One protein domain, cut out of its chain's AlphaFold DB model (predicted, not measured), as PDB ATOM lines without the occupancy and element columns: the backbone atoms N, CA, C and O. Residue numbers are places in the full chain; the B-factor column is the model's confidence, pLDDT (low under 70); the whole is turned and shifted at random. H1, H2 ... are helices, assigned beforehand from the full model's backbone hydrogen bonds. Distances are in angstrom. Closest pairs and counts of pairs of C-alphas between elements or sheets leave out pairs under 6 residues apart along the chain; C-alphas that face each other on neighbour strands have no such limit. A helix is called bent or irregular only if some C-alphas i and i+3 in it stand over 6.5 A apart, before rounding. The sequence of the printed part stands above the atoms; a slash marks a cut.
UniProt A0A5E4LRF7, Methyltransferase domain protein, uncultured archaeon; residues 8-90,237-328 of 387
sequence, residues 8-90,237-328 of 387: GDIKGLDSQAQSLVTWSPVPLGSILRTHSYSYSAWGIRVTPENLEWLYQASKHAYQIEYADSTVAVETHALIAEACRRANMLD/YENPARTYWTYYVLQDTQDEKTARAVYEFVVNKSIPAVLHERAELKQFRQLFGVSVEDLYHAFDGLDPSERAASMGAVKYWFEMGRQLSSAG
ATOM      1  N   GLY A   8      45.449 -13.150 -39.571       91.62
ATOM      2  CA  GLY A   8      46.518 -12.229 -39.966       91.62
ATOM      3  C   GLY A   8      46.005 -11.069 -40.818       91.62
ATOM      4  O   GLY A   8      46.342  -9.919 -40.541       91.62
ATOM      5  N   ASP A   9      45.136 -11.363 -41.784       92.94
ATOM      6  CA  ASP A   9      44.581 -10.358 -42.690       92.94
ATOM      7  C   ASP A   9      43.668  -9.385 -41.940       92.94
ATOM      8  O   ASP A   9      43.744  -8.177 -42.143       92.94
ATOM      9  N   ILE A  10      42.858  -9.900 -41.008       92.31
ATOM     10  CA  ILE A  10      41.942  -9.092 -40.190       92.31
ATOM     11  C   ILE A  10      42.725  -8.132 -39.284       92.31
ATOM     12  O   ILE A  10      42.409  -6.947 -39.218       92.31
ATOM     13  N   LYS A  11      43.804  -8.602 -38.642       92.94
ATOM     14  CA  LYS A  11      44.699  -7.725 -37.863       92.94
ATOM     15  C   LYS A  11      45.385  -6.667 -38.735       92.94
ATOM     16  O   LYS A  11      45.606  -5.541 -38.282       92.94
ATOM     17  N   GLY A  12      45.739  -7.033 -39.969       95.69
ATOM     18  CA  GLY A  12      46.297  -6.115 -40.962       95.69
ATOM     19  C   GLY A  12      45.309  -5.011 -41.338       95.69
ATOM     20  O   GLY A  12      45.677  -3.837 -41.311       95.69
ATOM     21  N   LEU A  13      44.051  -5.382 -41.599       95.31
ATOM     22  CA  LEU A  13      42.957  -4.456 -41.884       95.31
ATOM     23  C   LEU A  13      42.722  -3.476 -40.722       95.31
ATOM     24  O   LEU A  13      42.709  -2.270 -40.959       95.31
ATOM     25  N   ASP A  14      42.622  -3.972 -39.484       93.50
ATOM     26  CA  ASP A  14      42.481  -3.144 -38.271       93.50
ATOM     27  C   ASP A  14      43.604  -2.104 -38.161       93.50
ATOM     28  O   ASP A  14      43.358  -0.904 -38.011       93.50
ATOM     29  N   SER A  15      44.853  -2.560 -38.282       95.44
ATOM     30  CA  SER A  15      46.036  -1.697 -38.164       95.44
ATOM     31  C   SER A  15      46.068  -0.631 -39.260       95.44
ATOM     32  O   SER A  15      46.376   0.535 -38.997       95.44
ATOM     33  N   GLN A  16      45.727  -1.015 -40.492       97.06
ATOM     34  CA  GLN A  16      45.668  -0.097 -41.620       97.06
ATOM     35  C   GLN A  16      44.560   0.940 -41.420       97.06
ATOM     36  O   GLN A  16      44.832   2.135 -41.539       97.06
ATOM     37  N   ALA A  17      43.350   0.521 -41.048       96.31
ATOM     38  CA  ALA A  17      42.224   1.419 -40.809       96.31
ATOM     39  C   ALA A  17      42.521   2.426 -39.686       96.31
ATOM     40  O   ALA A  17      42.325   3.629 -39.862       96.31
ATOM     41  N   GLN A  18      43.091   1.960 -38.572       95.56
ATOM     42  CA  GLN A  18      43.485   2.814 -37.451       95.56
ATOM     43  C   GLN A  18      44.552   3.850 -37.848       95.56
ATOM     44  O   GLN A  18      44.515   4.984 -37.363       95.56
ATOM     45  N   SER A  19      45.480   3.502 -38.747       96.81
ATOM     46  CA  SER A  19      46.525   4.430 -39.210       96.81
ATOM     47  C   SER A  19      45.962   5.630 -39.992       96.81
ATOM     48  O   SER A  19      46.492   6.739 -39.887       96.81
ATOM     49  N   LEU A  20      44.841   5.433 -40.700       97.12
ATOM     50  CA  LEU A  20      44.186   6.442 -41.545       97.12
ATOM     51  C   LEU A  20      43.414   7.506 -40.754       97.12
ATOM     52  O   LEU A  20      43.052   8.543 -41.304       97.12
ATOM     53  N   VAL A  21      43.176   7.281 -39.461       95.75
ATOM     54  CA  VAL A  21      42.425   8.211 -38.600       95.75
ATOM     55  C   VAL A  21      43.234   8.704 -37.402       95.75
ATOM     56  O   VAL A  21      42.686   9.263 -36.459       95.75
ATOM     57  N   THR A  22      44.562   8.565 -37.439       94.94
ATOM     58  CA  THR A  22      45.472   9.058 -36.382       94.94
ATOM     59  C   THR A  22      45.374  10.569 -36.147       94.94
ATOM     60  O   THR A  22      45.640  11.056 -35.042       94.94
ATOM     61  N   TRP A  23      44.937  11.327 -37.157       95.00
ATOM     62  CA  TRP A  23      44.657  12.757 -37.045       95.00
ATOM     63  C   TRP A  23      43.431  13.055 -36.161       95.00
ATOM     64  O   TRP A  23      43.411  14.094 -35.504       95.00
ATOM     65  N   SER A  24      42.447  12.151 -36.083       95.81
ATOM     66  CA  SER A  24      41.184  12.369 -35.366       95.81
ATOM     67  C   SER A  24      41.402  12.418 -33.854       95.81
ATOM     68  O   SER A  24      42.168  11.598 -33.336       95.81
ATOM     69  N   PRO A  25      40.748  13.325 -33.103       94.31
ATOM     70  CA  PRO A  25      40.796  13.305 -31.639       94.31
ATOM     71  C   PRO A  25      40.272  11.987 -31.047       94.31
ATOM     72  O   PRO A  25      40.679  11.617 -29.948       94.31
ATOM     73  N   VAL A  26      39.427  11.264 -31.785       93.62
ATOM     74  CA  VAL A  26      38.854   9.971 -31.398       93.62
ATOM     75  C   VAL A  26      39.475   8.860 -32.264       93.62
ATOM     76  O   VAL A  26      39.324   8.913 -33.491       93.62
ATOM     77  N   PRO A  27      40.188   7.877 -31.681       93.25
ATOM     78  CA  PRO A  27      40.723   6.728 -32.418       93.25
ATOM     79  C   PRO A  27      39.598   5.790 -32.890       93.25
ATOM     80  O   PRO A  27      38.484   5.854 -32.385       93.25
ATOM     81  N   LEU A  28      39.873   4.917 -33.868       94.81
ATOM     82  CA  LEU A  28      38.871   3.982 -34.402       94.81
ATOM     83  C   LEU A  28      38.555   2.866 -33.417       94.81
ATOM     84  O   LEU A  28      37.388   2.567 -33.194       94.81
ATOM     85  N   GLY A  29      39.593   2.273 -32.831       92.06
ATOM     86  CA  GLY A  29      39.479   0.970 -32.188       92.06
ATOM     87  C   GLY A  29      39.511  -0.168 -33.208       92.06
ATOM     88  O   GLY A  29      39.691   0.042 -34.409       92.06
ATOM     89  N   SER A  30      39.377  -1.397 -32.712       93.31
ATOM     90  CA  SER A  30      39.332  -2.593 -33.560       93.31
ATOM     91  C   SER A  30      37.991  -2.697 -34.285       93.31
ATOM     92  O   SER A  30      36.945  -2.462 -33.685       93.31
ATOM     93  N   ILE A  31      37.990  -3.144 -35.541       95.06
ATOM     94  CA  ILE A  31      36.763  -3.459 -36.294       95.06
ATOM     95  C   ILE A  31      35.982  -4.592 -35.621       95.06
ATOM     96  O   ILE A  31      34.760  -4.679 -35.742       95.06
ATOM     97  N   LEU A  32      36.668  -5.431 -34.841       94.56
ATOM     98  CA  LEU A  32      36.041  -6.460 -34.016       94.56
ATOM     99  C   LEU A  32      35.249  -5.878 -32.833       94.56
ATOM    100  O   LEU A  32      34.552  -6.630 -32.160       94.56
ATOM    101  N   ARG A  33      35.302  -4.555 -32.608       92.31
ATOM    102  CA  ARG A  33      34.375  -3.779 -31.764       92.31
ATOM    103  C   ARG A  33      33.166  -3.263 -32.563       92.31
ATOM    104  O   ARG A  33      32.632  -2.188 -32.310       92.31
ATOM    105  N   THR A  34      32.721  -4.039 -33.544       94.44
ATOM    106  CA  THR A  34      31.407  -3.897 -34.182       94.44
ATOM    107  C   THR A  34      30.628  -5.189 -33.988       94.44
ATOM    108  O   THR A  34      31.208  -6.233 -33.687       94.44
ATOM    109  N   HIS A  35      29.308  -5.159 -34.161       94.44
ATOM    110  CA  HIS A  35      28.547  -6.398 -34.071       94.44
ATOM    111  C   HIS A  35      28.925  -7.385 -35.173       94.44
ATOM    112  O   HIS A  35      29.074  -7.028 -36.340       94.44
ATOM    113  N   SER A  36      28.986  -8.664 -34.812       95.06
ATOM    114  CA  SER A  36      29.361  -9.769 -35.700       95.06
ATOM    115  C   SER A  36      28.493  -9.879 -36.958       95.06
ATOM    116  O   SER A  36      28.991 -10.290 -38.005       95.06
ATOM    117  N   TYR A  37      27.224  -9.458 -36.916       94.31
ATOM    118  CA  TYR A  37      26.374  -9.409 -38.113       94.31
ATOM    119  C   TYR A  37      26.811  -8.325 -39.116       94.31
ATOM    120  O   TYR A  37      26.483  -8.412 -40.299       94.31
ATOM    121  N   SER A  38      27.564  -7.321 -38.662       95.56
ATOM    122  CA  SER A  38      28.086  -6.217 -39.475       95.56
ATOM    123  C   SER A  38      29.462  -6.511 -40.071       95.56
ATOM    124  O   SER A  38      29.876  -5.829 -41.001       95.56
ATOM    125  N   TYR A  39      30.158  -7.556 -39.613       96.38
ATOM    126  CA  TYR A  39      31.510  -7.909 -40.072       96.38
ATOM    127  C   TYR A  39      31.645  -7.986 -41.596       96.38
ATOM    128  O   TYR A  39      32.647  -7.533 -42.145       96.38
ATOM    129  N   SER A  40      30.617  -8.466 -42.300       96.19
ATOM    130  CA  SER A  40      30.635  -8.520 -43.767       96.19
ATOM    131  C   SER A  40      30.722  -7.142 -44.433       96.19
ATOM    132  O   SER A  40      31.447  -6.997 -45.417       96.19
ATOM    133  N   ALA A  41      30.063  -6.118 -43.877       95.44
ATOM    134  CA  ALA A  41      30.171  -4.737 -44.352       95.44
ATOM    135  C   ALA A  41      31.576  -4.162 -44.120       95.44
ATOM    136  O   ALA A  41      32.028  -3.298 -44.864       95.44
ATOM    137  N   TRP A  42      32.286  -4.690 -43.124       96.50
ATOM    138  CA  TRP A  42      33.676  -4.368 -42.817       96.50
ATOM    139  C   TRP A  42      34.693  -5.269 -43.530       96.50
ATOM    140  O   TRP A  42      35.878  -5.241 -43.211       96.50
ATOM    141  N   GLY A  43      34.257  -6.077 -44.500       95.75
ATOM    142  CA  GLY A  43      35.153  -6.934 -45.273       95.75
ATOM    143  C   GLY A  43      35.580  -8.217 -44.554       95.75
ATOM    144  O   GLY A  43      36.508  -8.877 -45.010       95.75
ATOM    145  N   ILE A  44      34.919  -8.604 -43.461       96.56
ATOM    146  CA  ILE A  44      35.227  -9.806 -42.677       96.56
ATOM    147  C   ILE A  44      34.166 -10.885 -42.935       96.56
ATOM    148  O   ILE A  44      32.964 -10.674 -42.779       96.56
ATOM    149  N   ARG A  45      34.609 -12.088 -43.303       95.62
ATOM    150  CA  ARG A  45      33.767 -13.277 -43.451       95.62
ATOM    151  C   ARG A  45      33.755 -14.071 -42.153       95.62
ATOM    152  O   ARG A  45      34.794 -14.568 -41.721       95.62
ATOM    153  N   VAL A  46      32.569 -14.279 -41.597       94.38
ATOM    154  CA  VAL A  46      32.363 -15.251 -40.517       94.38
ATOM    155  C   VAL A  46      32.206 -16.641 -41.135       94.38
ATOM    156  O   VAL A  46      31.351 -16.846 -42.000       94.38
ATOM    157  N   THR A  47      33.033 -17.594 -40.714       94.00
ATOM    158  CA  THR A  47      32.955 -19.008 -41.107       94.00
ATOM    159  C   THR A  47      32.982 -19.895 -39.859       94.00
ATOM    160  O   THR A  47      33.444 -19.452 -38.806       94.00
ATOM    161  N   PRO A  48      32.511 -21.153 -39.931       93.94
ATOM    162  CA  PRO A  48      32.625 -22.080 -38.805       93.94
ATOM    163  C   PRO A  48      34.063 -22.236 -38.285       93.94
ATOM    164  O   PRO A  48      34.273 -22.375 -37.085       93.94
ATOM    165  N   GLU A  49      35.057 -22.171 -39.174       93.75
ATOM    166  CA  GLU A  49      36.474 -22.362 -38.849       93.75
ATOM    167  C   GLU A  49      37.085 -21.175 -38.093       93.75
ATOM    168  O   GLU A  49      38.008 -21.375 -37.306       93.75
ATOM    169  N   ASN A  50      36.600 -19.948 -38.319       93.81
ATOM    170  CA  ASN A  50      37.147 -18.748 -37.677       93.81
ATOM    171  C   ASN A  50      36.258 -18.162 -36.572       93.81
ATOM    172  O   ASN A  50      36.700 -17.241 -35.885       93.81
ATOM    173  N   LEU A  51      35.049 -18.694 -36.371       94.00
ATOM    174  CA  LEU A  51      34.068 -18.166 -35.421       94.00
ATOM    175  C   LEU A  51      34.627 -18.048 -33.999       94.00
ATOM    176  O   LEU A  51      34.534 -16.983 -33.395       94.00
ATOM    177  N   GLU A  52      35.247 -19.115 -33.489       93.56
ATOM    178  CA  GLU A  52      35.826 -19.112 -32.140       93.56
ATOM    179  C   GLU A  52      36.948 -18.077 -32.023       93.56
ATOM    180  O   GLU A  52      37.016 -17.326 -31.054       93.56
ATOM    181  N   TRP A  53      37.805 -17.976 -33.044       95.38
ATOM    182  CA  TRP A  53      38.870 -16.980 -33.048       95.38
ATOM    183  C   TRP A  53      38.316 -15.550 -33.059       95.38
ATOM    184  O   TRP A  53      38.778 -14.723 -32.276       95.38
ATOM    185  N   LEU A  54      37.318 -15.262 -33.904       95.31
ATOM    186  CA  LEU A  54      36.667 -13.951 -33.974       95.31
ATOM    187  C   LEU A  54      36.035 -13.571 -32.635       95.31
ATOM    188  O   LEU A  54      36.171 -12.430 -32.199       95.31
ATOM    189  N   TYR A  55      35.378 -14.529 -31.987       93.19
ATOM    190  CA  TYR A  55      34.755 -14.350 -30.683       93.19
ATOM    191  C   TYR A  55      35.782 -14.047 -29.584       93.19
ATOM    192  O   TYR A  55      35.633 -13.074 -28.842       93.19
ATOM    193  N   GLN A  56      36.871 -14.813 -29.505       92.44
ATOM    194  CA  GLN A  56      37.934 -14.541 -28.530       92.44
ATOM    195  C   GLN A  56      38.650 -13.215 -28.818       92.44
ATOM    196  O   GLN A  56      38.963 -12.464 -27.896       92.44
ATOM    197  N   ALA A  57      38.878 -12.893 -30.093       92.81
ATOM    198  CA  ALA A  57      39.518 -11.647 -30.494       92.81
ATOM    199  C   ALA A  57      38.652 -10.418 -30.170       92.81
ATOM    200  O   ALA A  57      39.184  -9.430 -29.664       92.81
ATOM    201  N   SER A  58      37.330 -10.482 -30.374       92.25
ATOM    202  CA  SER A  58      36.429  -9.386 -29.993       92.25
ATOM    203  C   SER A  58      36.361  -9.193 -28.477       92.25
ATOM    204  O   SER A  58      36.406  -8.060 -27.999       92.25
ATOM    205  N   LYS A  59      36.331 -10.287 -27.700       88.94
ATOM    206  CA  LYS A  59      36.386 -10.222 -26.227       88.94
ATOM    207  C   LYS A  59      37.696  -9.625 -25.732       88.94
ATOM    208  O   LYS A  59      37.694  -8.814 -24.812       88.94
ATOM    209  N   HIS A  60      38.812  -9.992 -26.353       87.81
ATOM    210  CA  HIS A  60      40.106  -9.414 -26.016       87.81
ATOM    211  C   HIS A  60      40.159  -7.911 -26.325       87.81
ATOM    212  O   HIS A  60      40.657  -7.143 -25.505       87.81
ATOM    213  N   ALA A  61      39.598  -7.473 -27.460       86.44
ATOM    214  CA  ALA A  61      39.506  -6.053 -27.794       86.44
ATOM    215  C   ALA A  61      38.707  -5.268 -26.736       86.44
ATOM    216  O   ALA A  61      39.156  -4.208 -26.309       86.44
ATOM    217  N   TYR A  62      37.586  -5.820 -26.257       83.75
ATOM    218  CA  TYR A  62      36.815  -5.244 -25.149       83.75
ATOM    219  C   TYR A  62      37.630  -5.150 -23.850       83.75
ATOM    220  O   TYR A  62      37.651  -4.116 -23.188       83.75
ATOM    221  N   GLN A  63      38.342  -6.221 -23.491       80.44
ATOM    222  CA  GLN A  63      39.163  -6.248 -22.279       80.44
ATOM    223  C   GLN A  63      40.278  -5.199 -22.301       80.44
ATOM    224  O   GLN A  63      40.558  -4.612 -21.262       80.44
ATOM    225  N   ILE A  64      40.907  -4.952 -23.456       79.81
ATOM    226  CA  ILE A  64      41.937  -3.910 -23.590       79.81
ATOM    227  C   ILE A  64      41.352  -2.525 -23.293       79.81
ATOM    228  O   ILE A  64      41.975  -1.759 -22.564       79.81
ATOM    229  N   GLU A  65      40.165  -2.222 -23.821       73.56
ATOM    230  CA  GLU A  65      39.455  -0.956 -23.581       73.56
ATOM    231  C   GLU A  65      39.144  -0.757 -22.084       73.56
ATOM    232  O   GLU A  65      39.293   0.340 -21.551       73.56
ATOM    233  N   TYR A  66      38.790  -1.836 -21.379       71.38
ATOM    234  CA  TYR A  66      38.340  -1.785 -19.983       71.38
ATOM    235  C   TYR A  66      39.430  -2.006 -18.923       71.38
ATOM    236  O   TYR A  66      39.206  -1.710 -17.746       71.38
ATOM    237  N   ALA A  67      40.602  -2.517 -19.301       67.75
ATOM    238  CA  ALA A  67      41.687  -2.801 -18.361       67.75
ATOM    239  C   ALA A  67      42.297  -1.528 -17.742       67.75
ATOM    240  O   ALA A  67      42.826  -1.588 -16.628       67.75
ATOM    241  N   ASP A  68      42.201  -0.371 -18.407       65.19
ATOM    242  CA  ASP A  68      42.721   0.891 -17.873       65.19
ATOM    243  C   ASP A  68      41.718   1.579 -16.929       65.19
ATOM    244  O   ASP A  68      41.011   2.538 -17.246       65.19
ATOM    245  N   SER A  69      41.650   1.044 -15.711       52.31
ATOM    246  CA  SER A  69      40.764   1.509 -14.634       52.31
ATOM    247  C   SER A  69      40.974   2.970 -14.206       52.31
ATOM    248  O   SER A  69      40.060   3.562 -13.626       52.31
ATOM    249  N   THR A  70      42.126   3.581 -14.506       56.81
ATOM    250  CA  THR A  70      42.441   4.961 -14.084       56.81
ATOM    251  C   THR A  70      41.715   6.024 -14.905       56.81
ATOM    252  O   THR A  70      41.540   7.158 -14.462       56.81
ATOM    253  N   VAL A  71      41.220   5.636 -16.076       60.97
ATOM    254  CA  VAL A  71      40.655   6.537 -17.079       60.97
ATOM    255  C   VAL A  71      39.128   6.655 -16.958       60.97
ATOM    256  O   VAL A  71      38.521   7.573 -17.502       60.97
ATOM    257  N   ALA A  72      38.489   5.786 -16.167       63.34
ATOM    258  CA  ALA A  72      37.033   5.660 -16.078       63.34
ATOM    259  C   ALA A  72      36.310   6.943 -15.618       63.34
ATOM    260  O   ALA A  72      35.290   7.323 -16.191       63.34
ATOM    261  N   VAL A  73      36.838   7.630 -14.597       66.38
ATOM    262  CA  VAL A  73      36.177   8.812 -14.009       66.38
ATOM    263  C   VAL A  73      36.237  10.009 -14.956       66.38
ATOM    264  O   VAL A  73      35.218  10.659 -15.190       66.38
ATOM    265  N   GLU A  74      37.408  10.284 -15.539       73.44
ATOM    266  CA  GLU A  74      37.551  11.350 -16.538       73.44
ATOM    267  C   GLU A  74      36.712  11.049 -17.785       73.44
ATOM    268  O   GLU A  74      36.074  11.947 -18.335       73.44
ATOM    269  N   THR A  75      36.647   9.780 -18.184       77.06
ATOM    270  CA  THR A  75      35.879   9.337 -19.352       77.06
ATOM    271  C   THR A  75      34.382   9.519 -19.163       77.06
ATOM    272  O   THR A  75      33.737  10.118 -20.018       77.06
ATOM    273  N   HIS A  76      33.816   9.114 -18.022       78.75
ATOM    274  CA  HIS A  76      32.391   9.327 -17.754       78.75
ATOM    275  C   HIS A  76      32.014  10.815 -17.751       78.75
ATOM    276  O   HIS A  76      30.964  11.177 -18.278       78.75
ATOM    277  N   ALA A  77      32.873  11.688 -17.211       83.56
ATOM    278  CA  ALA A  77      32.638  13.130 -17.237       83.56
ATOM    279  C   ALA A  77      32.671  13.697 -18.668       83.56
ATOM    280  O   ALA A  77      31.813  14.507 -19.027       83.56
ATOM    281  N   LEU A  78      33.621  13.247 -19.495       85.75
ATOM    282  CA  LEU A  78      33.702  13.612 -20.914       85.75
ATOM    283  C   LEU A  78      32.469  13.140 -21.694       85.75
ATOM    284  O   LEU A  78      31.903  13.913 -22.468       85.75
ATOM    285  N   ILE A  79      32.029  11.898 -21.466       86.31
ATOM    286  CA  ILE A  79      30.828  11.326 -22.088       86.31
ATOM    287  C   ILE A  79      29.604  12.156 -21.704       86.31
ATOM    288  O   ILE A  79      28.907  12.647 -22.589       86.31
ATOM    289  N   ALA A  80      29.373  12.379 -20.408       86.88
ATOM    290  CA  ALA A  80      28.217  13.128 -19.922       86.88
ATOM    291  C   ALA A  80      28.167  14.556 -20.497       86.88
ATOM    292  O   ALA A  80      27.113  15.019 -20.941       86.88
ATOM    293  N   GLU A  81      29.308  15.249 -20.556       90.25
ATOM    294  CA  GLU A  81      29.389  16.591 -21.135       90.25
ATOM    295  C   GLU A  81      29.164  16.583 -22.657       90.25
ATOM    296  O   GLU A  81      28.456  17.454 -23.174       90.25
ATOM    297  N   ALA A  82      29.700  15.592 -23.382       91.19
ATOM    298  CA  ALA A  82      29.441  15.420 -24.813       91.19
ATOM    299  C   ALA A  82      27.954  15.162 -25.089       91.19
ATOM    300  O   ALA A  82      27.369  15.829 -25.942       91.19
ATOM    301  N   CYS A  83      27.310  14.281 -24.320       89.38
ATOM    302  CA  CYS A  83      25.875  14.021 -24.421       89.38
ATOM    303  C   CYS A  83      25.051  15.278 -24.123       89.38
ATOM    304  O   CYS A  83      24.139  15.627 -24.879       89.38
ATOM    305  N   ARG A  84      25.405  16.033 -23.075       89.38
ATOM    306  CA  ARG A  84      24.734  17.294 -22.738       89.38
ATOM    307  C   ARG A  84      24.822  18.302 -23.886       89.38
ATOM    308  O   ARG A  84      23.804  18.885 -24.258       89.38
ATOM    309  N   ARG A  85      26.003  18.482 -24.487       91.00
ATOM    310  CA  ARG A  85      26.209  19.371 -25.651       91.00
ATOM    311  C   ARG A  85      25.507  18.867 -26.908       91.00
ATOM    312  O   ARG A  85      24.962  19.660 -27.673       91.00
ATOM    313  N   ALA A  86      25.425  17.551 -27.071       89.56
ATOM    314  CA  ALA A  86      24.668  16.918 -28.137       89.56
ATOM    315  C   ALA A  86      23.142  17.036 -27.948       89.56
ATOM    316  O   ALA A  86      22.391  16.655 -28.846       89.56
ATOM    317  N   ASN A  87      22.658  17.650 -26.859       87.44
ATOM    318  CA  ASN A  87      21.241  17.720 -26.488       87.44
ATOM    319  C   ASN A  87      20.635  16.327 -26.241       87.44
ATOM    320  O   ASN A  87      19.534  16.017 -26.686       87.44
ATOM    321  N   MET A  88      21.398  15.479 -25.558       79.69
ATOM    322  CA  MET A  88      21.024  14.112 -25.184       79.69
ATOM    323  C   MET A  88      20.898  13.933 -23.668       79.69
ATOM    324  O   MET A  88      20.548  12.847 -23.213       79.69
ATOM    325  N   LEU A  89      21.162  15.003 -22.903       82.69
ATOM    326  CA  LEU A  89      21.206  15.014 -21.437       82.69
ATOM    327  C   LEU A  89      22.169  13.936 -20.898       82.69
ATOM    328  O   LEU A  89      23.046  13.478 -21.628       82.69
ATOM    329  N   ASP A  90      22.080  13.584 -19.616       82.62
ATOM    330  CA  ASP A  90      22.850  12.465 -19.061       82.62
ATOM    331  C   ASP A  90      22.111  11.150 -19.352       82.62
ATOM    332  O   ASP A  90      21.260  10.694 -18.582       82.62
ATOM    333  N   TYR A 237      28.259   2.317 -36.620       92.75
ATOM    334  CA  TYR A 237      29.325   1.317 -36.666       92.75
ATOM    335  C   TYR A 237      28.988   0.087 -37.518       92.75
ATOM    336  O   TYR A 237      29.866  -0.734 -37.772       92.75
ATOM    337  N   GLU A 238      27.741  -0.081 -37.979       94.12
ATOM    338  CA  GLU A 238      27.353  -1.261 -38.773       94.12
ATOM    339  C   GLU A 238      27.953  -1.243 -40.186       94.12
ATOM    340  O   GLU A 238      28.039  -2.278 -40.845       94.12
ATOM    341  N   ASN A 239      28.345  -0.066 -40.678       95.25
ATOM    342  CA  ASN A 239      28.825   0.107 -42.041       95.25
ATOM    343  C   ASN A 239      29.943   1.166 -42.101       95.25
ATOM    344  O   ASN A 239      29.731   2.285 -41.624       95.25
ATOM    345  N   PRO A 240      31.091   0.885 -42.752       96.94
ATOM    346  CA  PRO A 240      32.172   1.858 -42.916       96.94
ATOM    347  C   PRO A 240      31.736   3.194 -43.542       96.94
ATOM    348  O   PRO A 240      32.308   4.234 -43.215       96.94
ATOM    349  N   ALA A 241      30.718   3.200 -44.408       96.56
ATOM    350  CA  ALA A 241      30.157   4.412 -45.007       96.56
ATOM    351  C   ALA A 241      29.473   5.325 -43.975       96.56
ATOM    352  O   ALA A 241      29.519   6.545 -44.109       96.56
ATOM    353  N   ARG A 242      28.869   4.761 -42.922       95.88
ATOM    354  CA  ARG A 242      28.270   5.539 -41.825       95.88
ATOM    355  C   ARG A 242      29.351   6.050 -40.876       95.88
ATOM    356  O   ARG A 242      29.373   7.243 -40.580       95.88
ATOM    357  N   THR A 243      30.316   5.199 -40.517       96.94
ATOM    358  CA  THR A 243      31.509   5.592 -39.744       96.94
ATOM    359  C   THR A 243      32.277   6.727 -40.425       96.94
ATOM    360  O   THR A 243      32.757   7.647 -39.760       96.94
ATOM    361  N   TYR A 244      32.368   6.700 -41.760       97.00
ATOM    362  CA  TYR A 244      32.982   7.767 -42.547       97.00
ATOM    363  C   TYR A 244      32.350   9.126 -42.246       97.00
ATOM    364  O   TYR A 244      33.082  10.085 -42.024       97.00
ATOM    365  N   TRP A 245      31.017   9.222 -42.191       96.19
ATOM    366  CA  TRP A 245      30.333  10.488 -41.909       96.19
ATOM    367  C   TRP A 245      30.633  11.016 -40.504       96.19
ATOM    368  O   TRP A 245      30.775  12.227 -40.327       96.19
ATOM    369  N   THR A 246      30.830  10.124 -39.530       96.38
ATOM    370  CA  THR A 246      31.303  10.508 -38.196       96.38
ATOM    371  C   THR A 246      32.716  11.085 -38.247       96.38
ATOM    372  O   THR A 246      32.964  12.156 -37.698       96.38
ATOM    373  N   TYR A 247      33.650  10.463 -38.969       97.31
ATOM    374  CA  TYR A 247      34.976  11.070 -39.124       97.31
ATOM    375  C   TYR A 247      34.983  12.327 -39.992       97.31
ATOM    376  O   TYR A 247      35.797  13.220 -39.770       97.31
ATOM    377  N   TYR A 248      34.078  12.428 -40.958       96.69
ATOM    378  CA  TYR A 248      33.957  13.597 -41.812       96.69
ATOM    379  C   TYR A 248      33.624  14.853 -40.999       96.69
ATOM    380  O   TYR A 248      34.164  15.915 -41.289       96.69
ATOM    381  N   VAL A 249      32.811  14.741 -39.941       95.94
ATOM    382  CA  VAL A 249      32.583  15.863 -39.010       95.94
ATOM    383  C   VAL A 249      33.724  16.047 -38.002       95.94
ATOM    384  O   VAL A 249      33.931  17.149 -37.509       95.94
ATOM    385  N   LEU A 250      34.507  15.001 -37.712       96.62
ATOM    386  CA  LEU A 250      35.677  15.086 -36.825       96.62
ATOM    387  C   LEU A 250      36.916  15.699 -37.490       96.62
ATOM    388  O   LEU A 250      37.853  16.078 -36.787       96.62
ATOM    389  N   GLN A 251      36.956  15.782 -38.824       95.50
ATOM    390  CA  GLN A 251      38.106  16.333 -39.551       95.50
ATOM    391  C   GLN A 251      38.336  17.823 -39.274       95.50
ATOM    392  O   GLN A 251      39.479  18.276 -39.345       95.50
ATOM    393  N   ASP A 252      37.262  18.542 -38.938       95.06
ATOM    394  CA  ASP A 252      37.276  19.910 -38.433       95.06
ATOM    395  C   ASP A 252      36.168  20.078 -37.381       95.06
ATOM    396  O   ASP A 252      35.004  20.321 -37.693       95.06
ATOM    397  N   THR A 253      36.541  19.955 -36.105       94.94
ATOM    398  CA  THR A 253      35.605  20.047 -34.974       94.94
ATOM    399  C   THR A 253      35.135  21.476 -34.674       94.94
ATOM    400  O   THR A 253      34.396  21.685 -33.711       94.94
ATOM    401  N   GLN A 254      35.565  22.467 -35.467       95.44
ATOM    402  CA  GLN A 254      35.087  23.851 -35.407       95.44
ATOM    403  C   GLN A 254      34.132  24.196 -36.563       95.44
ATOM    404  O   GLN A 254      33.467  25.232 -36.510       95.44
ATOM    405  N   ASP A 255      34.015  23.345 -37.589       95.12
ATOM    406  CA  ASP A 255      33.115  23.569 -38.723       95.12
ATOM    407  C   ASP A 255      31.680  23.106 -38.416       95.12
ATOM    408  O   ASP A 255      31.182  22.082 -38.895       95.12
ATOM    409  N   GLU A 256      30.976  23.909 -37.614       94.25
ATOM    410  CA  GLU A 256      29.573  23.669 -37.255       94.25
ATOM    411  C   GLU A 256      28.642  23.625 -38.475       94.25
ATOM    412  O   GLU A 256      27.608  22.951 -38.454       94.25
ATOM    413  N   LYS A 257      28.990  24.334 -39.558       93.75
ATOM    414  CA  LYS A 257      28.183  24.360 -40.781       93.75
ATOM    415  C   LYS A 257      28.223  22.999 -41.465       93.75
ATOM    416  O   LYS A 257      27.168  22.480 -41.839       93.75
ATOM    417  N   THR A 258      29.413  22.426 -41.612       92.94
ATOM    418  CA  THR A 258      29.579  21.080 -42.166       92.94
ATOM    419  C   THR A 258      28.938  20.036 -41.262       92.94
ATOM    420  O   THR A 258      28.174  19.205 -41.754       92.94
ATOM    421  N   ALA A 259      29.155  20.117 -39.945       94.50
ATOM    422  CA  ALA A 259      28.528  19.206 -38.992       94.50
ATOM    423  C   ALA A 259      26.994  19.221 -39.110       94.50
ATOM    424  O   ALA A 259      26.368  18.172 -39.261       94.50
ATOM    425  N   ARG A 260      26.383  20.411 -39.162       93.19
ATOM    426  CA  ARG A 260      24.934  20.565 -39.341       93.19
ATOM    427  C   ARG A 260      24.430  19.990 -40.663       93.19
ATOM    428  O   ARG A 260      23.393  19.333 -40.666       93.19
ATOM    429  N   ALA A 261      25.145  20.212 -41.765       93.25
ATOM    430  CA  ALA A 261      24.776  19.638 -43.057       93.25
ATOM    431  C   ALA A 261      24.789  18.100 -43.017       93.25
ATOM    432  O   ALA A 261      23.894  17.466 -43.573       93.25
ATOM    433  N   VAL A 262      25.752  17.496 -42.309       94.25
ATOM    434  CA  VAL A 262      25.777  16.044 -42.084       94.25
ATOM    435  C   VAL A 262      24.600  15.603 -41.217       94.25
ATOM    436  O   VAL A 262      23.949  14.625 -41.561       94.25
ATOM    437  N   TYR A 263      24.254  16.321 -40.145       93.06
ATOM    438  CA  TYR A 263      23.085  15.968 -39.324       93.06
ATOM    439  C   TYR A 263      21.786  15.980 -40.145       93.06
ATOM    440  O   TYR A 263      20.980  15.052 -40.062       93.06
ATOM    441  N   GLU A 264      21.602  17.008 -40.976       91.75
ATOM    442  CA  GLU A 264      20.452  17.126 -41.876       91.75
ATOM    443  C   GLU A 264      20.445  16.017 -42.939       91.75
ATOM    444  O   GLU A 264      19.381  15.471 -43.237       91.75
ATOM    445  N   PHE A 265      21.611  15.628 -43.461       92.56
ATOM    446  CA  PHE A 265      21.751  14.476 -44.351       92.56
ATOM    447  C   PHE A 265      21.356  13.166 -43.662       92.56
ATOM    448  O   PHE A 265      20.544  12.420 -44.203       92.56
ATOM    449  N   VAL A 266      21.870  12.903 -42.459       91.06
ATOM    450  CA  VAL A 266      21.597  11.662 -41.725       91.06
ATOM    451  C   VAL A 266      20.096  11.500 -41.467       91.06
ATOM    452  O   VAL A 266      19.565  10.416 -41.670       91.06
ATOM    453  N   VAL A 267      19.382  12.568 -41.091       88.00
ATOM    454  CA  VAL A 267      17.941  12.485 -40.781       88.00
ATOM    455  C   VAL A 267      17.058  12.546 -42.029       88.00
ATOM    456  O   VAL A 267      16.143  11.726 -42.182       88.00
ATOM    457  N   ASN A 268      17.313  13.511 -42.917       87.06
ATOM    458  CA  ASN A 268      16.415  13.862 -44.026       87.06
ATOM    459  C   ASN A 268      16.882  13.345 -45.389       87.06
ATOM    460  O   ASN A 268      16.173  13.531 -46.375       87.06
ATOM    461  N   LYS A 269      18.066  12.725 -45.466       80.25
ATOM    462  CA  LYS A 269      18.726  12.333 -46.724       80.25
ATOM    463  C   LYS A 269      18.974  13.513 -47.667       80.25
ATOM    464  O   LYS A 269      19.107  13.348 -48.878       80.25
ATOM    465  N   SER A 270      19.058  14.719 -47.106       77.56
ATOM    466  CA  SER A 270      19.433  15.934 -47.826       77.56
ATOM    467  C   SER A 270      20.931  15.898 -48.110       77.56
ATOM    468  O   SER A 270      21.730  16.287 -47.263       77.56
ATOM    469  N   ILE A 271      21.315  15.378 -49.276       73.69
ATOM    470  CA  ILE A 271      22.719  15.177 -49.655       73.69
ATOM    471  C   ILE A 271      23.497  16.507 -49.564       73.69
ATOM    472  O   ILE A 271      23.065  17.499 -50.161       73.69
ATOM    473  N   PRO A 272      24.650  16.557 -48.864       69.25
ATOM    474  CA  PRO A 272      25.497  17.742 -48.845       69.25
ATOM    475  C   PRO A 272      25.980  18.071 -50.261       69.25
ATOM    476  O   PRO A 272      26.452  17.197 -50.982       69.25
ATOM    477  N   ALA A 273      25.890  19.339 -50.666       57.59
ATOM    478  CA  ALA A 273      26.136  19.738 -52.055       57.59
ATOM    479  C   ALA A 273      27.573  19.465 -52.551       57.59
ATOM    480  O   ALA A 273      27.774  19.322 -53.756       57.59
ATOM    481  N   VAL A 274      28.569  19.411 -51.654       75.94
ATOM    482  CA  VAL A 274      29.977  19.147 -51.994       75.94
ATOM    483  C   VAL A 274      30.674  18.378 -50.867       75.94
ATOM    484  O   VAL A 274      30.617  18.787 -49.707       75.94
ATOM    485  N   LEU A 275      31.369  17.291 -51.221       83.69
ATOM    486  CA  LEU A 275      32.267  16.552 -50.331       83.69
ATOM    487  C   LEU A 275      33.663  17.189 -50.334       83.69
ATOM    488  O   LEU A 275      34.376  17.148 -51.338       83.69
ATOM    489  N   HIS A 276      34.066  17.742 -49.193       87.12
ATOM    490  CA  HIS A 276      35.416  18.238 -48.938       87.12
ATOM    491  C   HIS A 276      36.116  17.291 -47.961       87.12
ATOM    492  O   HIS A 276      36.091  17.491 -46.751       87.12
ATOM    493  N   GLU A 277      36.692  16.210 -48.488       89.50
ATOM    494  CA  GLU A 277      37.325  15.170 -47.671       89.50
ATOM    495  C   GLU A 277      38.854  15.284 -47.644       89.50
ATOM    496  O   GLU A 277      39.502  15.607 -48.646       89.50
ATOM    497  N   ARG A 278      39.445  14.948 -46.497       93.94
ATOM    498  CA  ARG A 278      40.890  14.735 -46.358       93.94
ATOM    499  C   ARG A 278      41.381  13.528 -47.166       93.94
ATOM    500  O   ARG A 278      40.639  12.574 -47.410       93.94
ATOM    501  N   ALA A 279      42.667  13.530 -47.525       96.69
ATOM    502  CA  ALA A 279      43.286  12.433 -48.272       96.69
ATOM    503  C   ALA A 279      43.200  11.093 -47.520       96.69
ATOM    504  O   ALA A 279      42.946  10.057 -48.129       96.69
ATOM    505  N   GLU A 280      43.360  11.120 -46.199       97.25
ATOM    506  CA  GLU A 280      43.292   9.943 -45.338       97.25
ATOM    507  C   GLU A 280      41.858   9.386 -45.249       97.25
ATOM    508  O   GLU A 280      41.671   8.173 -45.277       97.25
ATOM    509  N   LEU A 281      40.830  10.247 -45.259       95.50
ATOM    510  CA  LEU A 281      39.423   9.820 -45.342       95.50
ATOM    511  C   LEU A 281      39.075   9.205 -46.695       95.50
ATOM    512  O   LEU A 281      38.376   8.192 -46.766       95.50
ATOM    513  N   LYS A 282      39.638   9.757 -47.770       96.75
ATOM    514  CA  LYS A 282      39.562   9.148 -49.096       96.75
ATOM    515  C   LYS A 282      40.207   7.758 -49.128       96.75
ATOM    516  O   LYS A 282      39.665   6.848 -49.753       96.75
ATOM    517  N   GLN A 283      41.343   7.578 -48.458       97.69
ATOM    518  CA  GLN A 283      41.980   6.266 -48.328       97.69
ATOM    519  C   GLN A 283      41.151   5.318 -47.458       97.69
ATOM    520  O   GLN A 283      41.055   4.143 -47.793       97.69
ATOM    521  N   PHE A 284      40.497   5.817 -46.404       97.12
ATOM    522  CA  PHE A 284      39.615   5.016 -45.552       97.12
ATOM    523  C   PHE A 284      38.461   4.416 -46.360       97.12
ATOM    524  O   PHE A 284      38.278   3.203 -46.362       97.12
ATOM    525  N   ARG A 285      37.732   5.224 -47.144       95.44
ATOM    526  CA  ARG A 285      36.662   4.684 -48.003       95.44
ATOM    527  C   ARG A 285      37.197   3.699 -49.047       95.44
ATOM    528  O   ARG A 285      36.573   2.675 -49.292       95.44
ATOM    529  N   GLN A 286      38.371   3.964 -49.627       96.56
ATOM    530  CA  GLN A 286      39.000   3.058 -50.593       96.56
ATOM    531  C   GLN A 286      39.395   1.722 -49.958       96.56
ATOM    532  O   GLN A 286      39.192   0.685 -50.586       96.56
ATOM    533  N   LEU A 287      39.902   1.743 -48.721       96.75
ATOM    534  CA  LEU A 287      40.248   0.547 -47.957       96.75
ATOM    535  C   LEU A 287      39.043  -0.376 -47.784       96.75
ATOM    536  O   LEU A 287      39.202  -1.581 -47.905       96.75
ATOM    537  N   PHE A 288      37.848   0.174 -47.567       96.56
ATOM    538  CA  PHE A 288      36.617  -0.608 -47.400       96.56
ATOM    539  C   PHE A 288      35.785  -0.745 -48.681       96.56
ATOM    540  O   PHE A 288      34.664  -1.243 -48.643       96.56
ATOM    541  N   GLY A 289      36.312  -0.311 -49.831       96.06
ATOM    542  CA  GLY A 289      35.597  -0.374 -51.106       96.06
ATOM    543  C   GLY A 289      34.321   0.476 -51.162       96.06
ATOM    544  O   GLY A 289      33.450   0.184 -51.972       96.06
ATOM    545  N   VAL A 290      34.216   1.513 -50.328       96.06
ATOM    546  CA  VAL A 290      33.073   2.434 -50.265       96.06
ATOM    547  C   VAL A 290      33.215   3.501 -51.354       96.06
ATOM    548  O   VAL A 290      34.154   4.311 -51.355       96.06
ATOM    549  N   SER A 291      32.287   3.503 -52.309       95.31
ATOM    550  CA  SER A 291      32.187   4.526 -53.350       95.31
ATOM    551  C   SER A 291      31.526   5.808 -52.825       95.31
ATOM    552  O   SER A 291      30.961   5.845 -51.736       95.31
ATOM    553  N   VAL A 292      31.589   6.893 -53.602       93.88
ATOM    554  CA  VAL A 292      30.875   8.139 -53.255       93.88
ATOM    555  C   VAL A 292      29.358   7.934 -53.278       93.88
ATOM    556  O   VAL A 292      28.652   8.520 -52.466       93.88
ATOM    557  N   GLU A 293      28.862   7.088 -54.179       93.06
ATOM    558  CA  GLU A 293      27.447   6.720 -54.238       93.06
ATOM    559  C   GLU A 293      27.027   5.990 -52.955       93.06
ATOM    560  O   GLU A 293      26.054   6.391 -52.318       93.06
ATOM    561  N   ASP A 294      27.831   5.028 -52.489       94.12
ATOM    562  CA  ASP A 294      27.572   4.315 -51.230       94.12
ATOM    563  C   ASP A 294      27.494   5.268 -50.025       94.12
ATOM    564  O   ASP A 294      26.670   5.065 -49.135       94.12
ATOM    565  N   LEU A 295      28.301   6.339 -49.994       93.50
ATOM    566  CA  LEU A 295      28.234   7.347 -48.926       93.50
ATOM    567  C   LEU A 295      26.881   8.064 -48.888       93.50
ATOM    568  O   LEU A 295      26.357   8.316 -47.802       93.50
ATOM    569  N   TYR A 296      26.313   8.392 -50.049       92.81
ATOM    570  CA  TYR A 296      25.019   9.071 -50.137       92.81
ATOM    571  C   TYR A 296      23.836   8.144 -49.857       92.81
ATOM    572  O   TYR A 296      22.786   8.615 -49.425       92.81
ATOM    573  N   HIS A 297      24.037   6.838 -50.014       92.69
ATOM    574  CA  HIS A 297      23.067   5.800 -49.677       92.69
ATOM    575  C   HIS A 297      23.337   5.135 -48.314       92.69
ATOM    576  O   HIS A 297      22.637   4.198 -47.936       92.69
ATOM    577  N   ALA A 298      24.301   5.630 -47.526       92.31
ATOM    578  CA  ALA A 298      24.737   4.989 -46.279       92.31
ATOM    579  C   ALA A 298      23.599   4.781 -45.261       92.31
ATOM    580  O   ALA A 298      23.598   3.801 -44.514       92.31
ATOM    581  N   PHE A 299      22.616   5.684 -45.246       92.19
ATOM    582  CA  PHE A 299      21.459   5.658 -44.342       92.19
ATOM    583  C   PHE A 299      20.164   5.202 -45.041       92.19
ATOM    584  O   PHE A 299      19.053   5.410 -44.535       92.19
ATOM    585  N   ASP A 300      20.276   4.586 -46.221       92.12
ATOM    586  CA  ASP A 300      19.149   3.935 -46.878       92.12
ATOM    587  C   ASP A 300      18.743   2.640 -46.175       92.12
ATOM    588  O   ASP A 300      19.533   1.978 -45.508       92.12
ATOM    589  N   GLY A 301      17.452   2.314 -46.274       89.44
ATOM    590  CA  GLY A 301      16.854   1.169 -45.583       89.44
ATOM    591  C   GLY A 301      16.582   1.373 -44.090       89.44
ATOM    592  O   GLY A 301      15.823   0.590 -43.529       89.44
ATOM    593  N   LEU A 302      17.127   2.421 -43.470       89.38
ATOM    594  CA  LEU A 302      16.824   2.771 -42.083       89.38
ATOM    595  C   LEU A 302      15.448   3.413 -41.962       89.38
ATOM    596  O   LEU A 302      15.035   4.189 -42.833       89.38
ATOM    597  N   ASP A 303      14.753   3.155 -40.863       87.44
ATOM    598  CA  ASP A 303      13.547   3.887 -40.503       87.44
ATOM    599  C   ASP A 303      13.886   5.287 -39.928       87.44
ATOM    600  O   ASP A 303      15.056   5.612 -39.698       87.44
ATOM    601  N   PRO A 304      12.901   6.193 -39.764       87.81
ATOM    602  CA  PRO A 304      13.163   7.517 -39.201       87.81
ATOM    603  C   PRO A 304      13.780   7.487 -37.801       87.81
ATOM    604  O   PRO A 304      14.559   8.388 -37.499       87.81
ATOM    605  N   SER A 305      13.437   6.482 -36.988       84.38
ATOM    606  CA  SER A 305      13.939   6.369 -35.622       84.38
ATOM    607  C   SER A 305      15.401   5.930 -35.559       84.38
ATOM    608  O   SER A 305      16.213   6.482 -34.822       84.38
ATOM    609  N   GLU A 306      15.770   4.984 -36.419       88.38
ATOM    610  CA  GLU A 306      17.155   4.558 -36.587       88.38
ATOM    611  C   GLU A 306      18.015   5.732 -37.076       88.38
ATOM    612  O   GLU A 306      19.069   5.991 -36.508       88.38
ATOM    613  N   ARG A 307      17.533   6.522 -38.049       90.19
ATOM    614  CA  ARG A 307      18.280   7.690 -38.553       90.19
ATOM    615  C   ARG A 307      18.513   8.767 -37.499       90.19
ATOM    616  O   ARG A 307      19.590   9.362 -37.475       90.19
ATOM    617  N   ALA A 308      17.536   9.074 -36.644       89.31
ATOM    618  CA  ALA A 308      17.778  10.080 -35.612       89.31
ATOM    619  C   ALA A 308      18.649   9.542 -34.465       89.31
ATOM    620  O   ALA A 308      19.379  10.335 -33.863       89.31
ATOM    621  N   ALA A 309      18.678   8.225 -34.231       89.56
ATOM    622  CA  ALA A 309      19.695   7.592 -33.396       89.56
ATOM    623  C   ALA A 309      21.104   7.772 -33.995       89.56
ATOM    624  O   ALA A 309      21.990   8.293 -33.314       89.56
ATOM    625  N   SER A 310      21.291   7.481 -35.291       92.56
ATOM    626  CA  SER A 310      22.561   7.709 -36.000       92.56
ATOM    627  C   SER A 310      23.006   9.168 -35.927       92.56
ATOM    628  O   SER A 310      24.171   9.465 -35.669       92.56
ATOM    629  N   MET A 311      22.074  10.106 -36.132       93.56
ATOM    630  CA  MET A 311      22.350  11.538 -36.015       93.56
ATOM    631  C   MET A 311      22.784  11.889 -34.587       93.56
ATOM    632  O   MET A 311      23.731  12.656 -34.409       93.56
ATOM    633  N   GLY A 312      22.116  11.323 -33.577       92.44
ATOM    634  CA  GLY A 312      22.496  11.452 -32.173       92.44
ATOM    635  C   GLY A 312      23.939  11.011 -31.932       92.44
ATOM    636  O   GLY A 312      24.713  11.782 -31.367       92.44
ATOM    637  N   ALA A 313      24.326   9.839 -32.441       93.56
ATOM    638  CA  ALA A 313      25.689   9.321 -32.334       93.56
ATOM    639  C   ALA A 313      26.715  10.227 -33.039       93.56
ATOM    640  O   ALA A 313      27.732  10.590 -32.449       93.56
ATOM    641  N   VAL A 314      26.439  10.676 -34.270       95.00
ATOM    642  CA  VAL A 314      27.337  11.581 -35.019       95.00
ATOM    643  C   VAL A 314      27.518  12.909 -34.273       95.00
ATOM    644  O   VAL A 314      28.630  13.432 -34.180       95.00
ATOM    645  N   LYS A 315      26.439  13.460 -33.705       95.06
ATOM    646  CA  LYS A 315      26.482  14.701 -32.922       95.06
ATOM    647  C   LYS A 315      27.239  14.524 -31.607       95.06
ATOM    648  O   LYS A 315      28.053  15.378 -31.264       95.06
ATOM    649  N   TYR A 316      27.007  13.418 -30.902       94.44
ATOM    650  CA  TYR A 316      27.765  13.039 -29.711       94.44
ATOM    651  C   TYR A 316      29.268  12.999 -30.004       94.44
ATOM    652  O   TYR A 316      30.044  13.671 -29.322       94.44
ATOM    653  N   TRP A 317      29.676  12.298 -31.064       95.50
ATOM    654  CA  TRP A 317      31.085  12.192 -31.429       95.50
ATOM    655  C   TRP A 317      31.687  13.523 -31.859       95.50
ATOM    656  O   TRP A 317      32.811  13.824 -31.464       95.50
ATOM    657  N   PHE A 318      30.950  14.355 -32.599       96.50
ATOM    658  CA  PHE A 318      31.393  15.711 -32.923       96.50
ATOM    659  C   PHE A 318      31.675  16.535 -31.657       96.50
ATOM    660  O   PHE A 318      32.740  17.143 -31.538       96.50
ATOM    661  N   GLU A 319      30.769  16.507 -30.676       96.00
ATOM    662  CA  GLU A 319      30.934  17.235 -29.413       96.00
ATOM    663  C   GLU A 319      32.054  16.669 -28.535       96.00
ATOM    664  O   GLU A 319      32.774  17.433 -27.883       96.00
ATOM    665  N   MET A 320      32.241  15.349 -28.534       95.12
ATOM    666  CA  MET A 320      33.385  14.693 -27.902       95.12
ATOM    667  C   MET A 320      34.696  15.144 -28.561       95.12
ATOM    668  O   MET A 320      35.611  15.625 -27.890       95.12
ATOM    669  N   GLY A 321      34.766  15.073 -29.891       96.19
ATOM    670  CA  GLY A 321      35.917  15.505 -30.673       96.19
ATOM    671  C   GLY A 321      36.264  16.969 -30.427       96.19
ATOM    672  O   GLY A 321      37.429  17.290 -30.212       96.19
ATOM    673  N   ARG A 322      35.263  17.853 -30.377       95.88
ATOM    674  CA  ARG A 322      35.444  19.280 -30.089       95.88
ATOM    675  C   ARG A 322      36.079  19.514 -28.722       95.88
ATOM    676  O   ARG A 322      37.054  20.256 -28.628       95.88
ATOM    677  N   GLN A 323      35.572  18.858 -27.677       94.94
ATOM    678  CA  GLN A 323      36.129  18.960 -26.324       94.94
ATOM    679  C   GLN A 323      37.587  18.491 -26.264       94.94
ATOM    680  O   GLN A 323      38.444  19.185 -25.714       94.94
ATOM    681  N   LEU A 324      37.876  17.340 -26.871       94.12
ATOM    682  CA  LEU A 324      39.213  16.753 -26.908       94.12
ATOM    683  C   LEU A 324      40.196  17.618 -27.703       94.12
ATOM    684  O   LEU A 324      41.289  17.904 -27.213       94.12
ATOM    685  N   SER A 325      39.794  18.099 -28.883       94.44
ATOM    686  CA  SER A 325      40.593  19.007 -29.710       94.44
ATOM    687  C   SER A 325      40.917  20.304 -28.972       94.44
ATOM    688  O   SER A 325      42.077  20.712 -28.960       94.44
ATOM    689  N   SER A 326      39.937  20.929 -28.307       93.44
ATOM    690  CA  SER A 326      40.169  22.145 -27.514       93.44
ATOM    691  C   SER A 326      41.116  21.917 -26.331       93.44
ATOM    692  O   SER A 326      41.843  22.830 -25.952       93.44
ATOM    693  N   ALA A 327      41.132  20.710 -25.765       92.25
ATOM    694  CA  ALA A 327      42.034  20.334 -24.680       92.25
ATOM    695  C   ALA A 327      43.409  19.824 -25.158       92.25
ATOM    696  O   ALA A 327      44.264  19.536 -24.323       92.25
ATOM    697  N   GLY A 328      43.625  19.662 -26.470       92.50
ATOM    698  CA  GLY A 328      44.826  19.017 -27.010       92.50
ATOM    699  C   GLY A 328      44.969  17.547 -26.588       92.50
ATOM    700  O   GLY A 328      46.085  17.046 -26.473       92.50
TER     701      GLY A 328
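AT A GLANCE: This is residues 8 to 90 and 237 to 328 of the 387 residues of the protein "Methyltransferase domain protein" of uncultured archaeon (UniProt A0A5E4LRF7). Three helices side by side, the long H8 with H4 and H5, make the core; the shorter H6 and H7 pack on H4, while H2 and H3 form a large angled arm, an L whose corner sticks out at residues 66 to 76 and whose far end comes back to H8. H1 is beside H6, and a long stretch with no named element, residues 20 to 50, leads from H1 to H2. The printed part has 175 residues with eight named helices, H1 to H8 in order along the chain, and no named strand; its class is all helix. It is compact, with a radius of gyration of the C-alphas of 16.5 A, and spans 47 by 42 by 32 A.

IN THESE COORDINATES: The longest helix, H8, is residues 304 to 326, running 32.9 A from C-alpha 304 at (13.163, 7.517, -39.201) to C-alpha 326 at (40.169, 22.145, -27.514). H4 is residues 240 to 250, 15.0 A, and H5 is residues 256 to 268, 17.8 A. H6 is residues 279 to 287, 12.3 A, and H7 is residues 292 to 296, 6.7 A. H1, residues 8 to 19, begins with C-alpha 8 at (46.518, -12.229, -39.966) and is 16.7 A long. H2 is residues 51 to 67, 24.2 A, and H3 is residues 69 to 85, 25.5 A; H3 is irregular, with C-alphas 70 and 73 7.4 A apart.

HOW THE PARTS SIT: H4, H5 and H8 form an up and down bundle, each helix running against the one before it in the chain. H5 and H8 touch at a shallow tilt of 16 degrees, opposite ways; their closest C-alphas, those of Val 267 and Arg 307, are 5.3 A apart. H8 touches H4 with residues 314 to 322 alone, at a steep tilt of 41 degrees, the same way; the closest C-alphas are those of Thr 246 and Val 314, 5.2 A. H4 and H5, a helical hairpin, touch at Val 249 and Ala 259, their closest C-alphas, 5.3 A apart. H4 is the hub, touching H6 and H7 as well, with closest C-alphas Ala 241 and Arg 285 at 7.2 A and Ala 241 and Leu 295 at 5.3 A. H1 and H6 are close but not clearly touching, with the closest C-alphas, those of Ala 17 and Phe 284, 6.5 A apart. H3 touches H8 with residues 78 to 85 alone, at a steep tilt of 63 degrees; the closest C-alphas are those of Ala 82 and Met 320, 5.1 A. H2 touches no helix, and H2 and H3 meet only through their link. Every O i to N i+4 pair is within hydrogen-bond range in H1, H2, H5, H6, H7 and H8, against 11 of 13 in H3 and 6 of 7 in H4.

THE WHOLE: The two C-alphas farthest apart, those of Glu 49 and Lys 257, are 47.5 A apart. Residues 91 to 236 are not printed, and C-alphas 90 and 237 are 21.8 A apart across the cut. The link from H1 to H2 is long, with 31 residues. The mean pLDDT of the printed part is 90.5; residues 67 to 73 and 272 to 273 are under 70.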